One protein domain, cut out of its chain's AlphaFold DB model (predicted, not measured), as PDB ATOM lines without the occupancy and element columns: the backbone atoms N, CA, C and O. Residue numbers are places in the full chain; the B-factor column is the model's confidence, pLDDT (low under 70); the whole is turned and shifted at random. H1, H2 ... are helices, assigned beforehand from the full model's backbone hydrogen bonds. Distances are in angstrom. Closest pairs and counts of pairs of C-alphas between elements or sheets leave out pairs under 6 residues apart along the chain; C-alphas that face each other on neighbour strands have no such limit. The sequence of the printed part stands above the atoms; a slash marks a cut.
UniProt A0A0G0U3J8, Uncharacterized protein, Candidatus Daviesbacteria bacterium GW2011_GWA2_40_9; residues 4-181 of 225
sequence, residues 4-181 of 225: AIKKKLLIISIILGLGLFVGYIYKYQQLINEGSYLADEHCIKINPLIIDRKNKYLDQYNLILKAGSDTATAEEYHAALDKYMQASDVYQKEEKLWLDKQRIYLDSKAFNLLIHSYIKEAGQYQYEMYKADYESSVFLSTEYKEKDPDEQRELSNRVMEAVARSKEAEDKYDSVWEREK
ATOM      1  N   ALA A   4      16.927  52.435 -53.957       92.06
ATOM      2  CA  ALA A   4      15.472  52.436 -53.813       92.06
ATOM      3  C   ALA A   4      14.878  51.016 -53.793       92.06
ATOM      4  O   ALA A   4      13.982  50.735 -52.999       92.06
ATOM      5  N   ILE A   5      15.409  50.104 -54.615       94.56
ATOM      6  CA  ILE A   5      14.984  48.694 -54.650       94.56
ATOM      7  C   ILE A   5      15.361  48.003 -53.336       94.56
ATOM      8  O   ILE A   5      14.518  47.344 -52.739       94.56
ATOM      9  N   LYS A   6      16.583  48.230 -52.825       93.75
ATOM     10  CA  LYS A   6      17.016  47.723 -51.507       93.75
ATOM     11  C   LYS A   6      16.075  48.163 -50.381       93.75
ATOM     12  O   LYS A   6      15.667  47.336 -49.576       93.75
ATOM     13  N   LYS A   7      15.698  49.448 -50.348       94.88
ATOM     14  CA  LYS A   7      14.777  49.988 -49.333       94.88
ATOM     15  C   LYS A   7      13.383  49.360 -49.426       94.88
ATOM     16  O   LYS A   7      12.821  49.004 -48.399       94.88
ATOM     17  N   LYS A   8      12.835  49.198 -50.638       95.62
ATOM     18  CA  LYS A   8      11.529  48.548 -50.841       95.62
ATOM     19  C   LYS A   8      11.543  47.088 -50.390       95.62
ATOM     20  O   LYS A   8      10.643  46.686 -49.666       95.62
ATOM     21  N   LEU A   9      12.575  46.330 -50.767       95.56
ATOM     22  CA  LEU A   9      12.727  44.938 -50.341       95.56
ATOM     23  C   LEU A   9      12.828  44.826 -48.818       95.56
ATOM     24  O   LEU A   9      12.120  44.016 -48.236       95.56
ATOM     25  N   LEU A  10      13.616  45.691 -48.169       96.00
ATOM     26  CA  LEU A  10      13.717  45.720 -46.708       96.00
ATOM     27  C   LEU A  10      12.357  45.977 -46.040       96.00
ATOM     28  O   LEU A  10      11.998  45.273 -45.104       96.00
ATOM     29  N   ILE A  11      11.589  46.956 -46.532       96.50
ATOM     30  CA  ILE A  11      10.251  47.258 -46.001       96.50
ATOM     31  C   ILE A  11       9.316  46.053 -46.163       96.50
ATOM     32  O   ILE A  11       8.630  45.690 -45.213       96.50
ATOM     33  N   ILE A  12       9.315  45.405 -47.332       96.88
ATOM     34  CA  ILE A  12       8.500  44.207 -47.581       96.88
ATOM     35  C   ILE A  12       8.894  43.077 -46.624       96.88
ATOM     36  O   ILE A  12       8.017  42.451 -46.037       96.88
ATOM     37  N   SER A  13      10.192  42.843 -46.415       96.75
ATOM     38  CA  SER A  13      10.676  41.833 -45.470       96.75
ATOM     39  C   SER A  13      10.247  42.125 -44.031       96.75
ATOM     40  O   SER A  13       9.842  41.202 -43.330       96.75
ATOM     41  N   ILE A  14      10.279  43.392 -43.598       97.19
ATOM     42  CA  ILE A  14       9.807  43.795 -42.264       97.19
ATOM     43  C   ILE A  14       8.302  43.547 -42.125       97.19
ATOM     44  O   ILE A  14       7.874  42.945 -41.145       97.19
ATOM     45  N   ILE A  15       7.502  43.968 -43.110       97.56
ATOM     46  CA  ILE A  15       6.045  43.764 -43.099       97.56
ATOM     47  C   ILE A  15       5.713  42.269 -43.064       97.56
ATOM     48  O   ILE A  15       4.864  41.851 -42.281       97.56
ATOM     49  N   LEU A  16       6.401  41.458 -43.871       97.56
ATOM     50  CA  LEU A  16       6.213  40.010 -43.888       97.56
ATOM     51  C   LEU A  16       6.585  39.382 -42.538       97.56
ATOM     52  O   LEU A  16       5.823  38.575 -42.016       97.56
ATOM     53  N   GLY A  17       7.719  39.780 -41.951       97.56
ATOM     54  CA  GLY A  17       8.153  39.301 -40.638       97.56
ATOM     55  C   GLY A  17       7.154  39.634 -39.529       97.56
ATOM     56  O   GLY A  17       6.783  38.753 -38.757       97.56
ATOM     57  N   LEU A  18       6.651  40.872 -39.495       96.69
ATOM     58  CA  LEU A  18       5.611  41.289 -38.548       96.69
ATOM     59  C   LEU A  18       4.298  40.530 -38.767       96.69
ATOM     60  O   LEU A  18       3.679  40.095 -37.801       96.69
ATOM     61  N   GLY A  19       3.890  40.328 -40.022       97.56
ATOM     62  CA  GLY A  19       2.692  39.554 -40.352       97.56
ATOM     63  C   GLY A  19       2.782  38.102 -39.876       97.56
ATOM     64  O   GLY A  19       1.840  37.595 -39.269       97.56
ATOM     65  N   LEU A  20       3.930  37.449 -40.087       96.69
ATOM     66  CA  LEU A  20       4.185  36.094 -39.593       96.69
ATOM     67  C   LEU A  20       4.194  36.036 -38.064       96.69
ATOM     68  O   LEU A  20       3.607  35.121 -37.492       96.69
ATOM     69  N   PHE A  21       4.805  37.023 -37.407       95.81
ATOM     70  CA  PHE A  21       4.821  37.118 -35.950       95.81
ATOM     71  C   PHE A  21       3.410  37.265 -35.366       95.81
ATOM     72  O   PHE A  21       3.023  36.494 -34.494       95.81
ATOM     73  N   VAL A  22       2.601  38.193 -35.885       96.94
ATOM     74  CA  VAL A  22       1.209  38.378 -35.439       96.94
ATOM     75  C   VAL A  22       0.381  37.119 -35.700       96.94
ATOM     76  O   VAL A  22      -0.375  36.692 -34.829       96.94
ATOM     77  N   GLY A  23       0.552  36.486 -36.865       97.19
ATOM     78  CA  GLY A  23      -0.107  35.219 -37.183       97.19
ATOM     79  C   GLY A  23       0.283  34.089 -36.226       97.19
ATOM     80  O   GLY A  23      -0.581  33.321 -35.804       97.19
ATOM     81  N   TYR A  24       1.561  34.018 -35.842       96.19
ATOM     82  CA  TYR A  24       2.066  33.074 -34.847       96.19
ATOM     83  C   TYR A  24       1.429  33.306 -33.473       96.19
ATOM     84  O   TYR A  24       0.840  32.373 -32.931       96.19
ATOM     85  N   ILE A  25       1.455  34.539 -32.952       97.25
ATOM     86  CA  ILE A  25       0.841  34.880 -31.658       97.25
ATOM     87  C   ILE A  25      -0.662  34.593 -31.663       97.25
ATOM     88  O   ILE A  25      -1.170  33.976 -30.731       97.25
ATOM     89  N   TYR A  26      -1.372  34.965 -32.732       97.50
ATOM     90  CA  TYR A  26      -2.801  34.679 -32.870       97.50
ATOM     91  C   TYR A  26      -3.093  33.175 -32.800       97.50
ATOM     92  O   TYR A  26      -3.997  32.748 -32.082       97.50
ATOM     93  N   LYS A  27      -2.313  32.354 -33.516       97.56
ATOM     94  CA  LYS A  27      -2.484  30.897 -33.489       97.56
ATOM     95  C   LYS A  27      -2.076  30.273 -32.164       97.56
ATOM     96  O   LYS A  27      -2.757  29.361 -31.710       97.56
ATOM     97  N   TYR A  28      -1.032  30.784 -31.522       97.19
ATOM     98  CA  TYR A  28      -0.644  30.350 -30.186       97.19
ATOM     99  C   TYR A  28      -1.759  30.649 -29.171       97.19
ATOM    100  O   TYR A  28      -2.181  29.755 -28.444       97.19
ATOM    101  N   GLN A  29      -2.315  31.866 -29.179       97.62
ATOM    102  CA  GLN A  29      -3.441  32.245 -28.320       97.62
ATOM    103  C   GLN A  29      -4.682  31.382 -28.574       97.62
ATOM    104  O   GLN A  29      -5.350  30.972 -27.628       97.62
ATOM    105  N   GLN A  30      -4.987  31.082 -29.842       98.06
ATOM    106  CA  GLN A  30      -6.080  30.176 -30.194       98.06
ATOM    107  C   GLN A  30      -5.887  28.795 -29.542       98.06
ATOM    108  O   GLN A  30      -6.819  28.283 -28.930       98.06
ATOM    109  N   LEU A  31      -4.677  28.230 -29.610       97.94
ATOM    110  CA  LEU A  31      -4.367  26.933 -29.000       97.94
ATOM    111  C   LEU A  31      -4.456  26.962 -27.469       97.94
ATOM    112  O   LEU A  31      -4.928  25.985 -26.890       97.94
ATOM    113  N   ILE A  32      -4.048  28.056 -26.814       96.62
ATOM    114  CA  ILE A  32      -4.249  28.232 -25.364       96.62
ATOM    115  C   ILE A  32      -5.742  28.218 -25.035       96.62
ATOM    116  O   ILE A  32      -6.158  27.527 -24.111       96.62
ATOM    117  N   ASN A  33      -6.552  28.964 -25.787       97.62
ATOM    118  CA  ASN A  33      -7.990  29.050 -25.540       97.62
ATOM    119  C   ASN A  33      -8.679  27.692 -25.734       97.62
ATOM    120  O   ASN A  33      -9.535  27.326 -24.934       97.62
ATOM    121  N   GLU A  34      -8.299  26.943 -26.772       97.94
ATOM    122  CA  GLU A  34      -8.800  25.584 -27.016       97.94
ATOM    123  C   GLU A  34      -8.400  24.625 -25.884       97.94
ATOM    124  O   GLU A  34      -9.255  23.918 -25.356       97.94
ATOM    125  N   GLY A  35      -7.134  24.652 -25.451       97.56
ATOM    126  CA  GLY A  35      -6.665  23.847 -24.318       97.56
ATOM    127  C   GLY A  35      -7.370  24.205 -23.006       97.56
ATOM    128  O   GLY A  35      -7.815  23.319 -22.280       97.56
ATOM    129  N   SER A  36      -7.557  25.499 -22.732       97.25
ATOM    130  CA  SER A  36      -8.304  25.990 -21.567       97.25
ATOM    131  C   SER A  36      -9.769  25.560 -21.604       97.25
ATOM    132  O   SER A  36     -10.315  25.197 -20.570       97.25
ATOM    133  N   TYR A  37     -10.404  25.571 -22.778       98.00
ATOM    134  CA  TYR A  37     -11.775  25.089 -22.932       98.00
ATOM    135  C   TYR A  37     -11.886  23.588 -22.649       98.00
ATOM    136  O   TYR A  37     -12.833  23.171 -21.990       98.00
ATOM    137  N   LEU A  38     -10.925  22.782 -23.113       98.12
ATOM    138  CA  LEU A  38     -10.886  21.348 -22.810       98.12
ATOM    139  C   LEU A  38     -10.695  21.090 -21.313       98.12
ATOM    140  O   LEU A  38     -11.375  20.226 -20.765       98.12
ATOM    141  N   ALA A  39      -9.815  21.846 -20.654       97.25
ATOM    142  CA  ALA A  39      -9.607  21.743 -19.211       97.25
ATOM    143  C   ALA A  39     -10.867  22.135 -18.419       97.25
ATOM    144  O   ALA A  39     -11.291  21.397 -17.531       97.25
ATOM    145  N   ASP A  40     -11.509  23.250 -18.781       97.69
ATOM    146  CA  ASP A  40     -12.775  23.672 -18.173       97.69
ATOM    147  C   ASP A  40     -13.895  22.651 -18.440       97.69
ATOM    148  O   ASP A  40     -14.711  22.394 -17.561       97.69
ATOM    149  N   GLU A  41     -13.953  22.051 -19.635       98.00
ATOM    150  CA  GLU A  41     -14.941  21.015 -19.950       98.00
ATOM    151  C   GLU A  41     -14.763  19.778 -19.063       98.00
ATOM    152  O   GLU A  41     -15.762  19.282 -18.538       98.00
ATOM    153  N   HIS A  42     -13.523  19.312 -18.871       98.06
ATOM    154  CA  HIS A  42     -13.228  18.196 -17.967       98.06
ATOM    155  C   HIS A  42     -13.643  18.533 -16.542       98.06
ATOM    156  O   HIS A  42     -14.456  17.822 -15.954       98.06
ATOM    157  N   CYS A  43     -13.203  19.686 -16.034       97.94
ATOM    158  CA  CYS A  43     -13.582  20.105 -14.695       97.94
ATOM    159  C   CYS A  43     -15.105  20.180 -14.521       97.94
ATOM    160  O   CYS A  43     -15.644  19.637 -13.567       97.94
ATOM    161  N   ILE A  44     -15.815  20.884 -15.402       97.81
ATOM    162  CA  ILE A  44     -17.224  21.216 -15.163       97.81
ATOM    163  C   ILE A  44     -18.124  19.998 -15.371       97.81
ATOM    164  O   ILE A  44     -19.160  19.885 -14.720       97.81
ATOM    165  N   LYS A  45     -17.771  19.105 -16.301       97.81
ATOM    166  CA  LYS A  45     -18.630  17.970 -16.659       97.81
ATOM    167  C   LYS A  45     -18.180  16.657 -16.047       97.81
ATOM    168  O   LYS A  45     -19.036  15.857 -15.694       97.81
ATOM    169  N   ILE A  46     -16.876  16.416 -15.963       98.25
ATOM    170  CA  ILE A  46     -16.327  15.108 -15.606       98.25
ATOM    171  C   ILE A  46     -15.942  15.059 -14.132       98.25
ATOM    172  O   ILE A  46     -16.320  14.095 -13.466       98.25
ATOM    173  N   ASN A  47     -15.290  16.084 -13.570       98.00
ATOM    174  CA  ASN A  47     -14.914  16.040 -12.149       98.00
ATOM    175  C   ASN A  47     -16.104  15.780 -11.206       98.00
ATOM    176  O   ASN A  47     -15.961  14.909 -10.347       98.00
ATOM    177  N   PRO A  48     -17.295  16.391 -11.384       98.31
ATOM    178  CA  PRO A  48     -18.478  16.029 -10.605       98.31
ATOM    179  C   PRO A  48     -18.843  14.544 -10.686       98.31
ATOM    180  O   PRO A  48     -19.247  13.957  -9.687       98.31
ATOM    181  N   LEU A  49     -18.674  13.913 -11.853       98.25
ATOM    182  CA  LEU A  49     -18.937  12.484 -12.044       98.25
ATOM    183  C   LEU A  49     -17.879  11.623 -11.351       98.25
ATOM    184  O   LEU A  49     -18.209  10.591 -10.773       98.25
ATOM    185  N   ILE A  50     -16.614  12.053 -11.367       96.56
ATOM    186  CA  ILE A  50     -15.538  11.397 -10.617       96.56
ATOM    187  C   ILE A  50     -15.822  11.485  -9.113       96.56
ATOM    188  O   ILE A  50     -15.724  10.471  -8.424       96.56
ATOM    189  N   ILE A  51     -16.194  12.665  -8.610       96.56
ATOM    190  CA  ILE A  51     -16.551  12.901  -7.203       96.56
ATOM    191  C   ILE A  51     -17.734  12.014  -6.805       96.56
ATOM    192  O   ILE A  51     -17.656  11.285  -5.818       96.56
ATOM    193  N   ASP A  52     -18.799  12.012  -7.602       97.31
ATOM    194  CA  ASP A  52     -19.987  11.190  -7.379       97.31
ATOM    195  C   ASP A  52     -19.660   9.685  -7.360       97.31
ATOM    196  O   ASP A  52     -20.058   8.965  -6.439       97.31
ATOM    197  N   ARG A  53     -18.859   9.207  -8.322       95.94
ATOM    198  CA  ARG A  53     -18.372   7.820  -8.375       95.94
ATOM    199  C   ARG A  53     -17.553   7.464  -7.132       95.94
ATOM    200  O   ARG A  53     -17.776   6.408  -6.540       95.94
ATOM    201  N   LYS A  54     -16.628   8.332  -6.710       95.00
ATOM    202  CA  LYS A  54     -15.796   8.110  -5.516       95.00
ATOM    203  C   LYS A  54     -16.623   8.105  -4.227       95.00
ATOM    204  O   LYS A  54     -16.400   7.247  -3.381       95.00
ATOM    205  N   ASN A  55     -17.609   8.990  -4.090       95.94
ATOM    206  CA  ASN A  55     -18.512   8.989  -2.935       95.94
ATOM    207  C   ASN A  55     -19.315   7.684  -2.841       95.94
ATOM    208  O   ASN A  55     -19.374   7.075  -1.778       95.94
ATOM    209  N   LYS A  56     -19.847   7.183  -3.962       95.69
ATOM    210  CA  LYS A  56     -20.543   5.884  -3.988       95.69
ATOM    211  C   LYS A  56     -19.631   4.706  -3.651       95.69
ATOM    212  O   LYS A  56     -20.064   3.752  -3.010       95.69
ATOM    213  N   TYR A  57     -18.367   4.772  -4.063       92.94
ATOM    214  CA  TYR A  57     -17.363   3.800  -3.645       92.94
ATOM    215  C   TYR A  57     -17.112   3.859  -2.131       92.94
ATOM    216  O   TYR A  57     -17.054   2.820  -1.479       92.94
ATOM    217  N   LEU A  58     -17.013   5.057  -1.546       92.75
ATOM    218  CA  LEU A  58     -16.875   5.215  -0.096       92.75
ATOM    219  C   LEU A  58     -18.091   4.666   0.660       92.75
ATOM    220  O   LEU A  58     -17.917   4.018   1.690       92.75
ATOM    221  N   ASP A  59     -19.306   4.855   0.142       91.62
ATOM    222  CA  ASP A  59     -20.515   4.245   0.706       91.62
ATOM    223  C   ASP A  59     -20.413   2.713   0.721       91.62
ATOM    224  O   ASP A  59     -20.665   2.079   1.749       91.62
ATOM    225  N   GLN A  60     -19.984   2.117  -0.396       89.94
ATOM    226  CA  GLN A  60     -19.749   0.677  -0.502       89.94
ATOM    227  C   GLN A  60     -18.661   0.205   0.478       89.94
ATOM    228  O   GLN A  60     -18.851  -0.779   1.194       89.94
ATOM    229  N   TYR A  61     -17.535   0.913   0.546       88.62
ATOM    230  CA  TYR A  61     -16.431   0.600   1.449       88.62
ATOM    231  C   TYR A  61     -16.862   0.653   2.922       88.62
ATOM    232  O   TYR A  61     -16.572  -0.257   3.701       88.62
ATOM    233  N   ASN A  62     -17.639   1.667   3.304       87.88
ATOM    234  CA  ASN A  62     -18.178   1.800   4.655       87.88
ATOM    235  C   ASN A  62     -19.124   0.647   5.027       87.88
ATOM    236  O   ASN A  62     -19.185   0.262   6.195       87.88
ATOM    237  N   LEU A  63     -19.850   0.072   4.061       87.38
ATOM    238  CA  LEU A  63     -20.657  -1.131   4.292       87.38
ATOM    239  C   LEU A  63     -19.788  -2.367   4.535       87.38
ATOM    240  O   LEU A  63     -20.124  -3.156   5.412       87.38
ATOM    241  N   ILE A  64     -18.657  -2.514   3.838       81.62
ATOM    242  CA  ILE A  64     -17.703  -3.609   4.089       81.62
ATOM    243  C   ILE A  64     -17.152  -3.520   5.517       81.62
ATOM    244  O   ILE A  64     -17.136  -4.517   6.240       81.62
ATOM    245  N   LEU A  65     -16.772  -2.320   5.963       81.31
ATOM    246  CA  LEU A  65     -16.302  -2.110   7.336       81.31
ATOM    247  C   LEU A  65     -17.379  -2.457   8.382       81.31
ATOM    248  O   LEU A  65     -17.065  -3.068   9.401       81.31
ATOM    249  N   LYS A  66     -18.648  -2.122   8.116       77.50
ATOM    250  CA  LYS A  66     -19.804  -2.465   8.974       77.50
ATOM    251  C   LYS A  66     -20.216  -3.939   8.913       77.50
ATOM    252  O   LYS A  66     -20.798  -4.455   9.869       77.50
ATOM    253  N   ALA A  67     -19.953  -4.621   7.799       63.88
ATOM    254  CA  ALA A  67     -20.163  -6.061   7.664       63.88
ATOM    255  C   ALA A  67     -19.200  -6.831   8.578       63.88
ATOM    256  O   ALA A  67     -19.609  -7.791   9.219       63.88
ATOM    257  N   GLY A  68     -17.964  -6.341   8.734       62.81
ATOM    258  CA  GLY A  68     -17.014  -6.841   9.735       62.81
ATOM    259  C   GLY A  68     -17.464  -6.653  11.193       62.81
ATOM    260  O   GLY A  68     -16.835  -7.202  12.093       62.81
ATOM    261  N   SER A  69     -18.547  -5.900  11.427       62.12
ATOM    262  CA  SER A  69     -19.176  -5.685  12.733       62.12
ATOM    263  C   SER A  69     -20.624  -6.206  12.813       62.12
ATOM    264  O   SER A  69     -21.392  -5.698  13.627       62.12
ATOM    265  N   ASP A  70     -21.014  -7.170  11.966       64.12
ATOM    266  CA  ASP A  70     -22.321  -7.865  11.948       64.12
ATOM    267  C   ASP A  70     -23.570  -6.982  11.714       64.12
ATOM    268  O   ASP A  70     -24.685  -7.352  12.084       64.12
ATOM    269  N   THR A  71     -23.422  -5.807  11.084       64.50
ATOM    270  CA  THR A  71     -24.546  -4.850  10.906       64.50
ATOM    271  C   THR A  71     -24.956  -4.558   9.466       64.50
ATOM    272  O   THR A  71     -25.992  -3.932   9.268       64.50
ATOM    273  N   ALA A  72     -24.183  -4.996   8.471       75.12
ATOM    274  CA  ALA A  72     -24.516  -4.810   7.059       75.12
ATOM    275  C   ALA A  72     -24.937  -6.136   6.412       75.12
ATOM    276  O   ALA A  72     -24.327  -7.180   6.644       75.12
ATOM    277  N   THR A  73     -25.974  -6.085   5.584       82.25
ATOM    278  CA  THR A  73     -26.492  -7.230   4.828       82.25
ATOM    279  C   THR A  73     -25.832  -7.332   3.449       82.25
ATOM    280  O   THR A  73     -25.383  -6.342   2.871       82.25
ATOM    281  N   ALA A  74     -25.809  -8.540   2.873       84.75
ATOM    282  CA  ALA A  74     -25.342  -8.741   1.497       84.75
ATOM    283  C   ALA A  74     -26.168  -7.928   0.479       84.75
ATOM    284  O   ALA A  74     -25.622  -7.411  -0.492       84.75
ATOM    285  N   GLU A  75     -27.474  -7.775   0.721       87.69
ATOM    286  CA  GLU A  75     -28.372  -6.976  -0.118       87.69
ATOM    287  C   GLU A  75     -27.961  -5.496  -0.150       87.69
ATOM    288  O   GLU A  75     -27.874  -4.907  -1.227       87.69
ATOM    289  N   GLU A  76     -27.624  -4.909   1.003       88.25
ATOM    290  CA  GLU A  76     -27.144  -3.523   1.083       88.25
ATOM    291  C   GLU A  76     -25.824  -3.328   0.334       88.25
ATOM    292  O   GLU A  76     -25.657  -2.330  -0.373       88.25
ATOM    293  N   TYR A  77     -24.902  -4.288   0.446       88.19
ATOM    294  CA  TYR A  77     -23.641  -4.257  -0.291       88.19
ATOM    295  C   TYR A  77     -23.867  -4.294  -1.807       88.19
ATOM    296  O   TYR A  77     -23.326  -3.453  -2.529       88.19
ATOM    297  N   HIS A  78     -24.689  -5.227  -2.297       89.88
ATOM    298  CA  HIS A  78     -24.991  -5.334  -3.725       89.88
ATOM    299  C   HIS A  78     -25.690  -4.079  -4.256       89.88
ATOM    300  O   HIS A  78     -25.308  -3.570  -5.307       89.88
ATOM    301  N   ALA A  79     -26.629  -3.511  -3.497       92.94
ATOM    302  CA  ALA A  79     -27.287  -2.264  -3.874       92.94
ATOM    303  C   ALA A  79     -26.311  -1.072  -3.949       92.94
ATOM    304  O   ALA A  79     -26.462  -0.201  -4.809       92.94
ATOM    305  N   ALA A  80     -25.312  -1.003  -3.063       93.62
ATOM    306  CA  ALA A  80     -24.275   0.029  -3.118       93.62
ATOM    307  C   ALA A  80     -23.326  -0.170  -4.311       93.62
ATOM    308  O   ALA A  80     -23.016   0.794  -5.016       93.62
ATOM    309  N   LEU A  81     -22.930  -1.415  -4.580       93.31
ATOM    310  CA  LEU A  81     -22.118  -1.778  -5.740       93.31
ATOM    311  C   LEU A  81     -22.833  -1.448  -7.059       93.31
ATOM    312  O   LEU A  81     -22.237  -0.825  -7.935       93.31
ATOM    313  N   ASP A  82     -24.126  -1.753  -7.181       94.81
ATOM    314  CA  ASP A  82     -24.924  -1.394  -8.359       94.81
ATOM    315  C   ASP A  82     -24.952   0.120  -8.598       94.81
ATOM    316  O   ASP A  82     -24.786   0.579  -9.731       94.81
ATOM    317  N   LYS A  83     -25.108   0.926  -7.538       96.69
ATOM    318  CA  LYS A  83     -25.049   2.393  -7.646       96.69
ATOM    319  C   LYS A  83     -23.679   2.867  -8.119       96.69
ATOM    320  O   LYS A  83     -23.611   3.756  -8.970       96.69
ATOM    321  N   TYR A  84     -22.602   2.304  -7.572       96.12
ATOM    322  CA  TYR A  84     -21.239   2.620  -7.997       96.12
ATOM    323  C   TYR A  84     -21.023   2.297  -9.483       96.12
ATOM    324  O   TYR A  84     -20.490   3.128 -10.225       96.12
ATOM    325  N   MET A  85     -21.501   1.140  -9.945       96.81
ATOM    326  CA  MET A  85     -21.393   0.726 -11.347       96.81
ATOM    327  C   MET A  85     -22.205   1.632 -12.277       96.81
ATOM    328  O   MET A  85     -21.695   2.062 -13.308       96.81
ATOM    329  N   GLN A  86     -23.418   2.027 -11.881       96.94
ATOM    330  CA  GLN A  86     -24.228   2.982 -12.646       96.94
ATOM    331  C   GLN A  86     -23.545   4.350 -12.791       96.94
ATOM    332  O   GLN A  86     -23.554   4.931 -13.874       96.94
ATOM    333  N   ALA A  87     -22.933   4.869 -11.722       97.50
ATOM    334  CA  ALA A  87     -22.173   6.118 -11.805       97.50
ATOM    335  C   ALA A  87     -20.914   5.968 -12.673       97.50
ATOM    336  O   ALA A  87     -20.574   6.878 -13.430       97.50
ATOM    337  N   SER A  88     -20.260   4.806 -12.607       97.62
ATOM    338  CA  SER A  88     -19.103   4.482 -13.442       97.62
ATOM    339  C   SER A  88     -19.457   4.457 -14.929       97.62
ATOM    340  O   SER A  88     -18.728   5.055 -15.715       97.62
ATOM    341  N   ASP A  89     -20.600   3.878 -15.314       97.75
ATOM    342  CA  ASP A  89     -21.078   3.865 -16.706       97.75
ATOM    343  C   ASP A  89     -21.297   5.297 -17.250       97.75
ATOM    344  O   ASP A  89     -20.932   5.607 -18.389       97.75
ATOM    345  N   VAL A  90     -21.861   6.202 -16.435       98.25
ATOM    346  CA  VAL A  90     -22.064   7.615 -16.818       98.25
ATOM    347  C   VAL A  90     -20.726   8.337 -16.981       98.25
ATOM    348  O   VAL A  90     -20.510   8.994 -18.001       98.25
ATOM    349  N   TYR A  91     -19.816   8.179 -16.015       98.19
ATOM    350  CA  TYR A  91     -18.458   8.718 -16.090       98.19
ATOM    351  C   TYR A  91     -17.726   8.227 -17.348       98.19
ATOM    352  O   TYR A  91     -17.225   9.041 -18.117       98.19
ATOM    353  N   GLN A  92     -17.717   6.914 -17.602       98.44
ATOM    354  CA  GLN A  92     -17.005   6.305 -18.729       98.44
ATOM    355  C   GLN A  92     -17.437   6.907 -20.066       98.44
ATOM    356  O   GLN A  92     -16.604   7.180 -20.932       98.44
ATOM    357  N   LYS A  93     -18.741   7.129 -20.245       98.44
ATOM    358  CA  LYS A  93     -19.278   7.723 -21.467       98.44
ATOM    359  C   LYS A  93     -18.749   9.141 -21.692       98.44
ATOM    360  O   LYS A  93     -18.291   9.445 -22.793       98.44
ATOM    361  N   GLU A  94     -18.829  10.002 -20.681       98.50
ATOM    362  CA  GLU A  94     -18.426  11.408 -20.810       98.50
ATOM    363  C   GLU A  94     -16.898  11.561 -20.881       98.50
ATOM    364  O   GLU A  94     -16.398  12.308 -21.725       98.50
ATOM    365  N   GLU A  95     -16.151  10.786 -20.091       98.56
ATOM    366  CA  GLU A  95     -14.686  10.743 -20.136       98.56
ATOM    367  C   GLU A  95     -14.191  10.315 -21.520       98.56
ATOM    368  O   GLU A  95     -13.326  10.966 -22.101       98.56
ATOM    369  N   LYS A  96     -14.792   9.280 -22.122       98.69
ATOM    370  CA  LYS A  96     -14.410   8.833 -23.467       98.69
ATOM    371  C   LYS A  96     -14.587   9.934 -24.516       98.69
ATOM    372  O   LYS A  96     -13.717  10.104 -25.373       98.69
ATOM    373  N   LEU A  97     -15.696  10.676 -24.458       98.62
ATOM    374  CA  LEU A  97     -15.956  11.791 -25.374       98.62
ATOM    375  C   LEU A  97     -14.937  12.917 -25.199       98.62
ATOM    376  O   LEU A  97     -14.528  13.540 -26.183       98.62
ATOM    377  N   TRP A  98     -14.531  13.190 -23.964       98.69
ATOM    378  CA  TRP A  98     -13.513  14.191 -23.683       98.69
ATOM    379  C   TRP A  98     -12.114  13.741 -24.116       98.69
ATOM    380  O   TRP A  98     -11.433  14.499 -24.810       98.69
ATOM    381  N   LEU A  99     -11.723  12.497 -23.826       98.75
ATOM    382  CA  LEU A  99     -10.452  11.909 -24.265       98.75
ATOM    383  C   LEU A  99     -10.303  11.968 -25.789       98.75
ATOM    384  O   LEU A  99      -9.224  12.279 -26.292       98.75
ATOM    385  N   ASP A 100     -11.379  11.730 -26.543       98.69
ATOM    386  CA  ASP A 100     -11.350  11.851 -28.003       98.69
ATOM    387  C   ASP A 100     -11.041  13.286 -28.456       98.69
ATOM    388  O   ASP A 100     -10.215  13.496 -29.348       98.69
ATOM    389  N   LYS A 101     -11.645  14.291 -27.813       98.69
ATOM    390  CA  LYS A 101     -11.357  15.705 -28.100       98.69
ATOM    391  C   LYS A 101      -9.930  16.083 -27.712       98.69
ATOM    392  O   LYS A 101      -9.248  16.750 -28.491       98.69
ATOM    393  N   GLN A 102      -9.470  15.650 -26.538       98.44
ATOM    394  CA  GLN A 102      -8.114  15.921 -26.071       98.44
ATOM    395  C   GLN A 102      -7.082  15.293 -27.014       98.44
ATOM    396  O   GLN A 102      -6.132  15.966 -27.412       98.44
ATOM    397  N   ARG A 103      -7.305  14.049 -27.464       98.50
ATOM    398  CA  ARG A 103      -6.446  13.385 -28.452       98.50
ATOM    399  C   ARG A 103      -6.373  14.179 -29.756       98.50
ATOM    400  O   ARG A 103      -5.275  14.449 -30.229       98.50
ATOM    401  N   ILE A 104      -7.512  14.612 -30.301       98.56
ATOM    402  CA  ILE A 104      -7.553  15.438 -31.523       98.56
ATOM    403  C   ILE A 104      -6.748  16.735 -31.348       98.56
ATOM    404  O   ILE A 104      -6.011  17.133 -32.252       98.56
ATOM    405  N   TYR A 105      -6.873  17.391 -30.193       98.56
ATOM    406  CA  TYR A 105      -6.128  18.611 -29.885       98.56
ATOM    407  C   TYR A 105      -4.612  18.364 -29.833       98.56
ATOM    408  O   TYR A 105      -3.856  19.060 -30.521       98.56
ATOM    409  N   LEU A 106      -4.178  17.339 -29.091       98.31
ATOM    410  CA  LEU A 106      -2.768  16.967 -28.932       98.31
ATOM    411  C   LEU A 106      -2.124  16.490 -30.244       98.31
ATOM    412  O   LEU A 106      -0.959  16.789 -30.509       98.31
ATOM    413  N   ASP A 107      -2.885  15.804 -31.095       98.19
ATOM    414  CA  ASP A 107      -2.418  15.314 -32.395       98.19
ATOM    415  C   ASP A 107      -2.458  16.407 -33.477       98.19
ATOM    416  O   ASP A 107      -1.939  16.231 -34.587       98.19
ATOM    417  N   SER A 108      -3.046  17.570 -33.181       98.38
ATOM    418  CA  SER A 108      -3.151  18.644 -34.159       98.38
ATOM    419  C   SER A 108      -1.765  19.143 -34.582       98.38
ATOM    420  O   SER A 108      -0.840  19.342 -33.786       98.38
ATOM    421  N   LYS A 109      -1.604  19.396 -35.885       97.94
ATOM    422  CA  LYS A 109      -0.347  19.920 -36.438       97.94
ATOM    423  C   LYS A 109       0.030  21.267 -35.812       97.94
ATOM    424  O   LYS A 109       1.210  21.542 -35.618       97.94
ATOM    425  N   ALA A 110      -0.962  22.103 -35.509       97.31
ATOM    426  CA  ALA A 110      -0.743  23.407 -34.898       97.31
ATOM    427  C   ALA A 110      -0.193  23.271 -33.470       97.31
ATOM    428  O   ALA A 110       0.817  23.902 -33.170       97.31
ATOM    429  N   PHE A 111      -0.777  22.402 -32.639       97.81
ATOM    430  CA  PHE A 111      -0.252  22.111 -31.305       97.81
ATOM    431  C   PHE A 111       1.197  21.621 -31.380       97.81
ATOM    432  O   PHE A 111       2.095  22.207 -30.779       97.81
ATOM    433  N   ASN A 112       1.458  20.626 -32.229       97.19
ATOM    434  CA  ASN A 112       2.785  20.027 -32.351       97.19
ATOM    435  C   ASN A 112       3.873  20.994 -32.844       97.19
ATOM    436  O   ASN A 112       5.019  20.904 -32.389       97.19
ATOM    437  N   LEU A 113       3.531  21.918 -33.749       96.44
ATOM    438  CA  LEU A 113       4.475  22.892 -34.302       96.44
ATOM    439  C   LEU A 113       4.681  24.123 -33.420       96.44
ATOM    440  O   LEU A 113       5.786  24.661 -33.406       96.44
ATOM    441  N   LEU A 114       3.629  24.610 -32.760       95.75
ATOM    442  CA  LEU A 114       3.640  25.943 -32.150       95.75
ATOM    443  C   LEU A 114       3.822  25.915 -30.634       95.75
ATOM    444  O   LEU A 114       4.394  26.859 -30.096       95.75
ATOM    445  N   ILE A 115       3.349  24.864 -29.960       95.12
ATOM    446  CA  ILE A 115       3.374  24.766 -28.499       95.12
ATOM    447  C   ILE A 115       4.724  24.240 -28.011       95.12
ATOM    448  O   ILE A 115       5.333  23.345 -28.608       95.12
ATOM    449  N   HIS A 116       5.188  24.804 -26.894       93.00
ATOM    450  CA  HIS A 116       6.440  24.423 -26.254       93.00
ATOM    451  C   HIS A 116       6.481  22.943 -25.877       93.00
ATOM    452  O   HIS A 116       5.478  22.354 -25.481       93.00
ATOM    453  N   SER A 117       7.670  22.343 -25.985       94.75
ATOM    454  CA  SER A 117       7.876  20.906 -25.775       94.75
ATOM    455  C   SER A 117       7.353  20.410 -24.434       94.75
ATOM    456  O   SER A 117       6.691  19.384 -24.413       94.75
ATOM    457  N   TYR A 118       7.577  21.154 -23.353       95.00
ATOM    458  CA  TYR A 118       7.136  20.736 -22.025       95.00
ATOM    459  C   TYR A 118       5.608  20.786 -21.864       95.00
ATOM    460  O   TYR A 118       5.040  19.927 -21.208       95.00
ATOM    461  N   ILE A 119       4.912  21.734 -22.507       94.75
ATOM    462  CA  ILE A 119       3.438  21.764 -22.511       94.75
ATOM    463  C   ILE A 119       2.904  20.575 -23.317       94.75
ATOM    464  O   ILE A 119       1.914  19.962 -22.930       94.75
ATOM    465  N   LYS A 120       3.572  20.218 -24.424       97.00
ATOM    466  CA  LYS A 120       3.233  19.011 -25.192       97.00
ATOM    467  C   LYS A 120       3.425  17.752 -24.349       97.00
ATOM    468  O   LYS A 120       2.545  16.905 -24.338       97.00
ATOM    469  N   GLU A 121       4.542  17.661 -23.636       97.81
ATOM    470  CA  GLU A 121       4.873  16.561 -22.726       97.81
ATOM    471  C   GLU A 121       3.848  16.439 -21.589       97.81
ATOM    472  O   GLU A 121       3.240  15.383 -21.439       97.81
ATOM    473  N   ALA A 122       3.556  17.532 -20.876       97.31
ATOM    474  CA  ALA A 122       2.516  17.566 -19.848       97.31
ATOM    475  C   ALA A 122       1.140  17.185 -20.417       97.31
ATOM    476  O   ALA A 122       0.410  16.410 -19.809       97.31
ATOM    477  N   GLY A 123       0.787  17.677 -21.607       97.62
ATOM    478  CA  GLY A 123      -0.461  17.311 -22.274       97.62
ATOM    479  C   GLY A 123      -0.569  15.811 -22.568       97.62
ATOM    480  O   GLY A 123      -1.636  15.234 -22.372       97.62
ATOM    481  N   GLN A 124       0.525  15.163 -22.989       98.38
ATOM    482  CA  GLN A 124       0.544  13.711 -23.205       98.38
ATOM    483  C   GLN A 124       0.405  12.941 -21.890       98.38
ATOM    484  O   GLN A 124      -0.434  12.049 -21.820       98.38
ATOM    485  N   TYR A 125       1.146  13.310 -20.841       98.62
ATOM    486  CA  TYR A 125       1.024  12.638 -19.542       98.62
ATOM    487  C   TYR A 125      -0.359  12.817 -18.917       98.62
ATOM    488  O   TYR A 125      -0.932  11.855 -18.418       98.62
ATOM    489  N   GLN A 126      -0.957  14.004 -19.038       98.12
ATOM    490  CA  GLN A 126      -2.336  14.228 -18.611       98.12
ATOM    491  C   GLN A 126      -3.316  13.316 -19.361       98.12
ATOM    492  O   GLN A 126      -4.200  12.720 -18.750       98.12
ATOM    493  N   TYR A 127      -3.168  13.195 -20.682       98.69
ATOM    494  CA  TYR A 127      -3.999  12.295 -21.475       98.69
ATOM    495  C   TYR A 127      -3.805  10.826 -21.066       98.69
ATOM    496  O   TYR A 127      -4.777  10.083 -20.958       98.69
ATOM    497  N   GLU A 128      -2.562  10.390 -20.848       98.62
ATOM    498  CA  GLU A 128      -2.245   9.019 -20.435       98.62
ATOM    499  C   GLU A 128      -2.840   8.683 -19.067       98.62
ATOM    500  O   GLU A 128      -3.429   7.612 -18.919       98.62
ATOM    501  N   MET A 129      -2.758   9.617 -18.117       98.19
ATOM    502  CA  MET A 129      -3.366   9.516 -16.791       98.19
ATOM    503  C   MET A 129      -4.879   9.284 -16.894       98.19
ATOM    504  O   MET A 129      -5.388   8.255 -16.451       98.19
ATOM    505  N   TYR A 130      -5.602  10.187 -17.562       98.31
ATOM    506  CA  TYR A 130      -7.056  10.071 -17.693       98.31
ATOM    507  C   TYR A 130      -7.493   8.865 -18.532       98.31
ATOM    508  O   TYR A 130      -8.468   8.193 -18.196       98.31
ATOM    509  N   LYS A 131      -6.749   8.518 -19.589       98.69
ATOM    510  CA  LYS A 131      -7.018   7.306 -20.377       98.69
ATOM    511  C   LYS A 131      -6.868   6.042 -19.538       98.69
ATOM    512  O   LYS A 131      -7.660   5.119 -19.700       98.69
ATOM    513  N   ALA A 132      -5.855   5.981 -18.679       98.38
ATOM    514  CA  ALA A 132      -5.633   4.833 -17.818       98.38
ATOM    515  C   ALA A 132      -6.705   4.727 -16.713       98.38
ATOM    516  O   ALA A 132      -7.180   3.621 -16.460       98.38
ATOM    517  N   ASP A 133      -7.168   5.843 -16.131       96.56
ATOM    518  CA  ASP A 133      -8.322   5.844 -15.204       96.56
ATOM    519  C   ASP A 133      -9.635   5.428 -15.892       96.56
ATOM    520  O   ASP A 133     -10.439   4.667 -15.349       96.56
ATOM    521  N   TYR A 134      -9.841   5.864 -17.134       98.38
ATOM    522  CA  TYR A 134     -10.954   5.396 -17.954       98.38
ATOM    523  C   TYR A 134     -10.883   3.881 -18.197       98.38
ATOM    524  O   TYR A 134     -11.872   3.174 -18.004       98.38
ATOM    525  N   GLU A 135      -9.718   3.367 -18.606       98.38
ATOM    526  CA  GLU A 135      -9.504   1.937 -18.861       98.38
ATOM    527  C   GLU A 135      -9.736   1.094 -17.601       98.38
ATOM    528  O   GLU A 135     -10.416   0.071 -17.686       98.38
ATOM    529  N   SER A 136      -9.239   1.532 -16.437       97.19
ATOM    530  CA  SER A 136      -9.456   0.828 -15.165       97.19
ATOM    531  C   SER A 136     -10.947   0.743 -14.821       97.19
ATOM    532  O   SER A 136     -11.439  -0.328 -14.473       97.19
ATOM    533  N   SER A 137     -11.685   1.840 -15.011       96.69
ATOM    534  CA  SER A 137     -13.135   1.900 -14.820       96.69
ATOM    535  C   SER A 137     -13.869   0.913 -15.728       96.69
ATOM    536  O   SER A 137     -14.733   0.170 -15.265       96.69
ATOM    537  N   VAL A 138     -13.502   0.866 -17.014       98.19
ATOM    538  CA  VAL A 138     -14.097  -0.067 -17.980       98.19
ATOM    539  C   VAL A 138     -13.819  -1.512 -17.576       98.19
ATOM    540  O   VAL A 138     -14.755  -2.307 -17.534       98.19
ATOM    541  N   PHE A 139     -12.570  -1.855 -17.245       97.88
ATOM    542  CA  PHE A 139     -12.218  -3.218 -16.841       97.88
ATOM    543  C   PHE A 139     -12.963  -3.646 -15.580       97.88
ATOM    544  O   PHE A 139     -13.490  -4.752 -15.559       97.88
ATOM    545  N   LEU A 140     -13.099  -2.759 -14.594       95.25
ATOM    546  CA  LEU A 140     -13.847  -3.033 -13.369       95.25
ATOM    547  C   LEU A 140     -15.345  -3.254 -13.642       95.25
ATOM    548  O   LEU A 140     -15.959  -4.178 -13.108       95.25
ATOM    549  N   SER A 141     -15.954  -2.443 -14.511       95.81
ATOM    550  CA  SER A 141     -17.352  -2.641 -14.915       95.81
ATOM    551  C   SER A 141     -17.563  -3.906 -15.749       95.81
ATOM    552  O   SER A 141     -18.649  -4.487 -15.704       95.81
ATOM    553  N   THR A 142     -16.560  -4.332 -16.522       96.94
ATOM    554  CA  THR A 142     -16.579  -5.618 -17.232       96.94
ATOM    555  C   THR A 142     -16.432  -6.780 -16.255       96.94
ATOM    556  O   THR A 142     -17.248  -7.693 -16.308       96.94
ATOM    557  N   GLU A 143     -15.480  -6.710 -15.320       95.00
ATOM    558  CA  GLU A 143     -15.246  -7.718 -14.276       95.00
ATOM    559  C   GLU A 143     -16.524  -7.994 -13.481       95.00
ATOM    560  O   GLU A 143     -16.896  -9.146 -13.283       95.00
ATOM    561  N   TYR A 144     -17.256  -6.938 -13.114       93.31
ATOM    562  CA  TYR A 144     -18.525  -7.050 -12.393       93.31
ATOM    563  C   TYR A 144     -19.602  -7.861 -13.127       93.31
ATOM    564  O   TYR A 144     -20.454  -8.490 -12.501       93.31
ATOM    565  N   LYS A 145     -19.597  -7.815 -14.462       94.69
ATOM    566  CA  LYS A 145     -20.585  -8.491 -15.315       94.69
ATOM    567  C   LYS A 145     -20.124  -9.895 -15.714       94.69
ATOM    568  O   LYS A 145     -20.960 -10.693 -16.148       94.69
ATOM    569  N   GLU A 146     -18.832 -10.177 -15.576       96.69
ATOM    570  CA  GLU A 146     -18.227 -11.453 -15.931       96.69
ATOM    571  C   GLU A 146     -18.579 -12.533 -14.903       96.69
ATOM    572  O   GLU A 146     -18.738 -12.262 -13.712       96.69
ATOM    573  N   LYS A 147     -18.745 -13.771 -15.366       95.75
ATOM    574  CA  LYS A 147     -19.072 -14.941 -14.546       95.75
ATOM    575  C   LYS A 147     -17.946 -15.963 -14.518       95.75
ATOM    576  O   LYS A 147     -17.928 -16.777 -13.596       95.75
ATOM    577  N   ASP A 148     -17.068 -15.957 -15.517       97.12
ATOM    578  CA  ASP A 148     -15.908 -16.835 -15.548       97.12
ATOM    579  C   ASP A 148     -14.826 -16.351 -14.556       97.12
ATOM    580  O   ASP A 148     -14.356 -15.216 -14.664       97.12
ATOM    581  N   PRO A 149     -14.424 -17.171 -13.565       95.69
ATOM    582  CA  PRO A 149     -13.454 -16.748 -12.553       95.69
ATOM    583  C   PRO A 149     -12.048 -16.461 -13.092       95.69
ATOM    584  O   PRO A 149     -11.327 -15.650 -12.502       95.69
ATOM    585  N   ASP A 150     -11.631 -17.127 -14.173       96.38
ATOM    586  CA  ASP A 150     -10.313 -16.901 -14.766       96.38
ATOM    587  C   ASP A 150     -10.308 -15.568 -15.532       96.38
ATOM    588  O   ASP A 150      -9.374 -14.775 -15.370       96.38
ATOM    589  N   GLU A 151     -11.384 -15.261 -16.263       96.88
ATOM    590  CA  GLU A 151     -11.569 -13.956 -16.915       96.88
ATOM    591  C   GLU A 151     -11.713 -12.813 -15.897       96.88
ATOM    592  O   GLU A 151     -11.097 -11.757 -16.067       96.88
ATOM    593  N   GLN A 152     -12.444 -13.020 -14.793       95.12
ATOM    594  CA  GLN A 152     -12.508 -12.050 -13.690       95.12
ATOM    595  C   GLN A 152     -11.114 -11.734 -13.139       95.12
ATOM    596  O   GLN A 152     -10.756 -10.568 -12.978       95.12
ATOM    597  N   ARG A 153     -10.288 -12.761 -12.898       95.44
ATOM    598  CA  ARG A 153      -8.911 -12.571 -12.420       95.44
ATOM    599  C   ARG A 153      -8.059 -11.792 -13.425       95.44
ATOM    600  O   ARG A 153      -7.271 -10.942 -13.010       95.44
ATOM    601  N   GLU A 154      -8.185 -12.072 -14.722       96.56
ATOM    602  CA  GLU A 154      -7.473 -11.314 -15.755       96.56
ATOM    603  C   GLU A 154      -7.892  -9.837 -15.753       96.56
ATOM    604  O   GLU A 154      -7.036  -8.949 -15.749       96.56
ATOM    605  N   LEU A 155      -9.197  -9.562 -15.706       96.88
ATOM    606  CA  LEU A 155      -9.729  -8.199 -15.652       96.88
ATOM    607  C   LEU A 155      -9.252  -7.460 -14.400       96.88
ATOM    608  O   LEU A 155      -8.799  -6.322 -14.515       96.88
ATOM    609  N   SER A 156      -9.243  -8.125 -13.245       94.19
ATOM    610  CA  SER A 156      -8.725  -7.574 -11.989       94.19
ATOM    611  C   SER A 156      -7.250  -7.163 -12.105       94.19
ATOM    612  O   SER A 156      -6.870  -6.047 -11.742       94.19
ATOM    613  N   ASN A 157      -6.406  -8.009 -12.711       95.62
ATOM    614  CA  ASN A 157      -5.006  -7.660 -12.979       95.62
ATOM    615  C   ASN A 157      -4.899  -6.429 -13.893       95.62
ATOM    616  O   ASN A 157      -4.105  -5.526 -13.628       95.62
ATOM    617  N   ARG A 158      -5.736  -6.347 -14.934       97.00
ATOM    618  CA  ARG A 158      -5.765  -5.204 -15.859       97.00
ATOM    619  C   ARG A 158      -6.249  -3.916 -15.196       97.00
ATOM    620  O   ARG A 158      -5.751  -2.846 -15.551       97.00
ATOM    621  N   VAL A 159      -7.180  -3.992 -14.241       96.00
ATOM    622  CA  VAL A 159      -7.569  -2.850 -13.395       96.00
ATOM    623  C   VAL A 159      -6.339  -2.332 -12.654       96.00
ATOM    624  O   VAL A 159      -6.022  -1.149 -12.762       96.00
ATOM    625  N   MET A 160      -5.603  -3.213 -11.970       94.81
ATOM    626  CA  MET A 160      -4.411  -2.833 -11.201       94.81
ATOM    627  C   MET A 160      -3.305  -2.245 -12.086       94.81
ATOM    628  O   MET A 160      -2.717  -1.221 -11.739       94.81
ATOM    629  N   GLU A 161      -3.052  -2.834 -13.256       95.69
ATOM    630  CA  GLU A 161      -2.096  -2.301 -14.236       95.69
ATOM    631  C   GLU A 161      -2.504  -0.916 -14.758       95.69
ATOM    632  O   GLU A 161      -1.660  -0.035 -14.926       95.69
ATOM    633  N   ALA A 162      -3.793  -0.700 -15.028       96.94
ATOM    634  CA  ALA A 162      -4.302   0.592 -15.472       96.94
ATOM    635  C   ALA A 162      -4.203   1.656 -14.366       96.94
ATOM    636  O   ALA A 162      -3.751   2.766 -14.637       96.94
ATOM    637  N   VAL A 163      -4.519   1.311 -13.113       94.88
ATOM    638  CA  VAL A 163      -4.330   2.207 -11.959       94.88
ATOM    639  C   VAL A 163      -2.855   2.583 -11.792       94.88
ATOM    640  O   VAL A 163      -2.538   3.764 -11.652       94.88
ATOM    641  N   ALA A 164      -1.941   1.611 -11.877       95.81
ATOM    642  CA  ALA A 164      -0.506   1.867 -11.779       95.81
ATOM    643  C   ALA A 164      -0.005   2.796 -12.898       95.81
ATOM    644  O   ALA A 164       0.722   3.749 -12.625       95.81
ATOM    645  N   ARG A 165      -0.442   2.574 -14.148       97.62
ATOM    646  CA  ARG A 165      -0.121   3.464 -15.278       97.62
ATOM    647  C   ARG A 165      -0.684   4.870 -15.095       97.62
ATOM    648  O   ARG A 165      -0.001   5.830 -15.435       97.62
ATOM    649  N   SER A 166      -1.906   4.991 -14.573       97.00
ATOM    650  CA  SER A 166      -2.515   6.290 -14.273       97.00
ATOM    651  C   SER A 166      -1.658   7.065 -13.275       97.00
ATOM    652  O   SER A 166      -1.280   8.205 -13.541       97.00
ATOM    653  N   LYS A 167      -1.245   6.402 -12.187       95.94
ATOM    654  CA  LYS A 167      -0.395   7.010 -11.162       95.94
ATOM    655  C   LYS A 167       0.987   7.397 -11.691       95.94
ATOM    656  O   LYS A 167       1.461   8.497 -11.436       95.94
ATOM    657  N   GLU A 168       1.616   6.529 -12.481       97.44
ATOM    658  CA  GLU A 168       2.905   6.833 -13.110       97.44
ATOM    659  C   GLU A 168       2.809   8.050 -14.050       97.44
ATOM    660  O   GLU A 168       3.722   8.877 -14.101       97.44
ATOM    661  N   ALA A 169       1.714   8.173 -14.803       98.25
ATOM    662  CA  ALA A 169       1.481   9.310 -15.685       98.25
ATOM    663  C   ALA A 169       1.214  10.609 -14.904       98.25
ATOM    664  O   ALA A 169       1.720  11.655 -15.303       98.25
ATOM    665  N   GLU A 170       0.492  10.542 -13.783       97.25
ATOM    666  CA  GLU A 170       0.315  11.666 -12.852       97.25
ATOM    667  C   GLU A 170       1.669  12.149 -12.305       97.25
ATOM    668  O   GLU A 170       2.009  13.322 -12.443       97.25
ATOM    669  N   ASP A 171       2.501  11.238 -11.793       97.81
ATOM    670  CA  ASP A 171       3.818  11.592 -11.250       97.81
ATOM    671  C   ASP A 171       4.711  12.248 -12.319       97.81
ATOM    672  O   ASP A 171       5.431  13.218 -12.057       97.81
ATOM    673  N   LYS A 172       4.651  11.749 -13.562       98.31
ATOM    674  CA  LYS A 172       5.358  12.359 -14.695       98.31
ATOM    675  C   LYS A 172       4.789  13.729 -15.044       98.31
ATOM    676  O   LYS A 172       5.578  14.650 -15.258       98.31
ATOM    677  N   TYR A 173       3.469  13.886 -15.083       97.62
ATOM    678  CA  TYR A 173       2.805  15.169 -15.304       97.62
ATOM    679  C   TYR A 173       3.266  16.216 -14.283       97.62
ATOM    680  O   TYR A 173       3.743  17.283 -14.676       97.62
ATOM    681  N   ASP A 174       3.229  15.879 -12.996       96.88
ATOM    682  CA  ASP A 174       3.668  16.759 -11.911       96.88
ATOM    683  C   ASP A 174       5.157  17.096 -12.024       96.88
ATOM    684  O   ASP A 174       5.559  18.255 -11.878       96.88
ATOM    685  N   SER A 175       5.987  16.109 -12.380       97.31
ATOM    686  CA  SER A 175       7.423  16.319 -12.582       97.31
ATOM    687  C   SER A 175       7.730  17.328 -13.693       97.31
ATOM    688  O   SER A 175       8.705  18.077 -13.588       97.31
ATOM    689  N   VAL A 176       6.904  17.386 -14.749       97.06
ATOM    690  CA  VAL A 176       7.051  18.386 -15.813       97.06
ATOM    691  C   VAL A 176       6.797  19.780 -15.252       97.06
ATOM    692  O   VAL A 176       7.597  20.683 -15.489       97.06
ATOM    693  N   TRP A 177       5.728  19.974 -14.481       93.38
ATOM    694  CA  TRP A 177       5.400  21.292 -13.936       93.38
ATOM    695  C   TRP A 177       6.391  21.767 -12.886       93.38
ATOM    696  O   TRP A 177       6.785  22.932 -12.918       93.38
ATOM    697  N   GLU A 178       6.849  20.882 -12.003       95.19
ATOM    698  CA  GLU A 178       7.863  21.241 -11.011       95.19
ATOM    699  C   GLU A 178       9.211  21.566 -11.666       95.19
ATOM    700  O   GLU A 178       9.855  22.547 -11.289       95.19
ATOM    701  N   ARG A 179       9.612  20.825 -12.707       95.12
ATOM    702  CA  ARG A 179      10.833  21.118 -13.479       95.12
ATOM    703  C   ARG A 179      10.775  22.471 -14.185       95.12
ATOM    704  O   ARG A 179      11.792  23.153 -14.292       95.12
ATOM    705  N   GLU A 180       9.609  22.850 -14.697       92.25
ATOM    706  CA  GLU A 180       9.427  24.056 -15.517       92.25
ATOM    707  C   GLU A 180       8.924  25.262 -14.703       92.25
ATOM    708  O   GLU A 180       8.673  26.345 -15.242       92.25
ATOM    709  N   LYS A 181       8.796  25.100 -13.385       86.44
ATOM    710  CA  LYS A 181       8.353  26.135 -12.456       86.44
ATOM    711  C   LYS A 181       9.264  27.357 -12.524       86.44
ATOM    712  O   LYS A 181      10.482  27.269 -12.403       86.44
TER     713      LYS A 181
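AT A GLANCE: This is residues 4 to 181 of the 225 residues of an uncharacterized protein of Candidatus Daviesbacteria bacterium GW2011_GWA2_40_9 (UniProt A0A0G0U3J8). Two helical hairpins pack together through H2 and H4: H1's later part with H2, and H4 with H5, mostly aligned, with short H3 between; residues 4 to 23 of H1 stick out. The printed part has 178 residues, five named helices and no named strand: all helix. Only just extended, close to loose (radius of gyration of the C-alphas 23.9 A), it spans 96 by 30 by 29 A.

IN THESE COORDINATES: H1, residues 4 to 67, starts at C-alpha 4 (15.472, 52.436, -53.813), is 92.0 A long and has a kink of 33 degrees near residue 47. H2 is residues 74 to 107, H3 109 to 114, H4 117 to 145, H5 149 to 180, ending at C-alpha 180 (9.427, 24.056, -15.517).

HOW THE PARTS SIT: H1, with residues 34 to 64 alone, touches H2 at a shallow tilt of 7 degrees, opposite ways; the closest C-alphas, Lys 56 and Tyr 84, are 5.2 A apart. H1 touches H3 with residues 24 to 31 alone, closest C-alphas Tyr 28 and Leu 114, 6.5 A. H4 touches H2 (closest C-alphas Tyr 134 and Gln 92, 6.2 A) and H5 (Met 129 and Ser 166, 4.2 A). H1 and H5 are apart. Every O i to N i+4 pair is within hydrogen-bond range in H2, H3 and H5, 57 of 60 in H1, 24 of 25 in H4.

THE WHOLE: The C-alphas of Ala 4 and Asp 70 are farthest apart, 96.9 A. The printed part has no cut and no long link; residues 67 to 71 have pLDDT under 70.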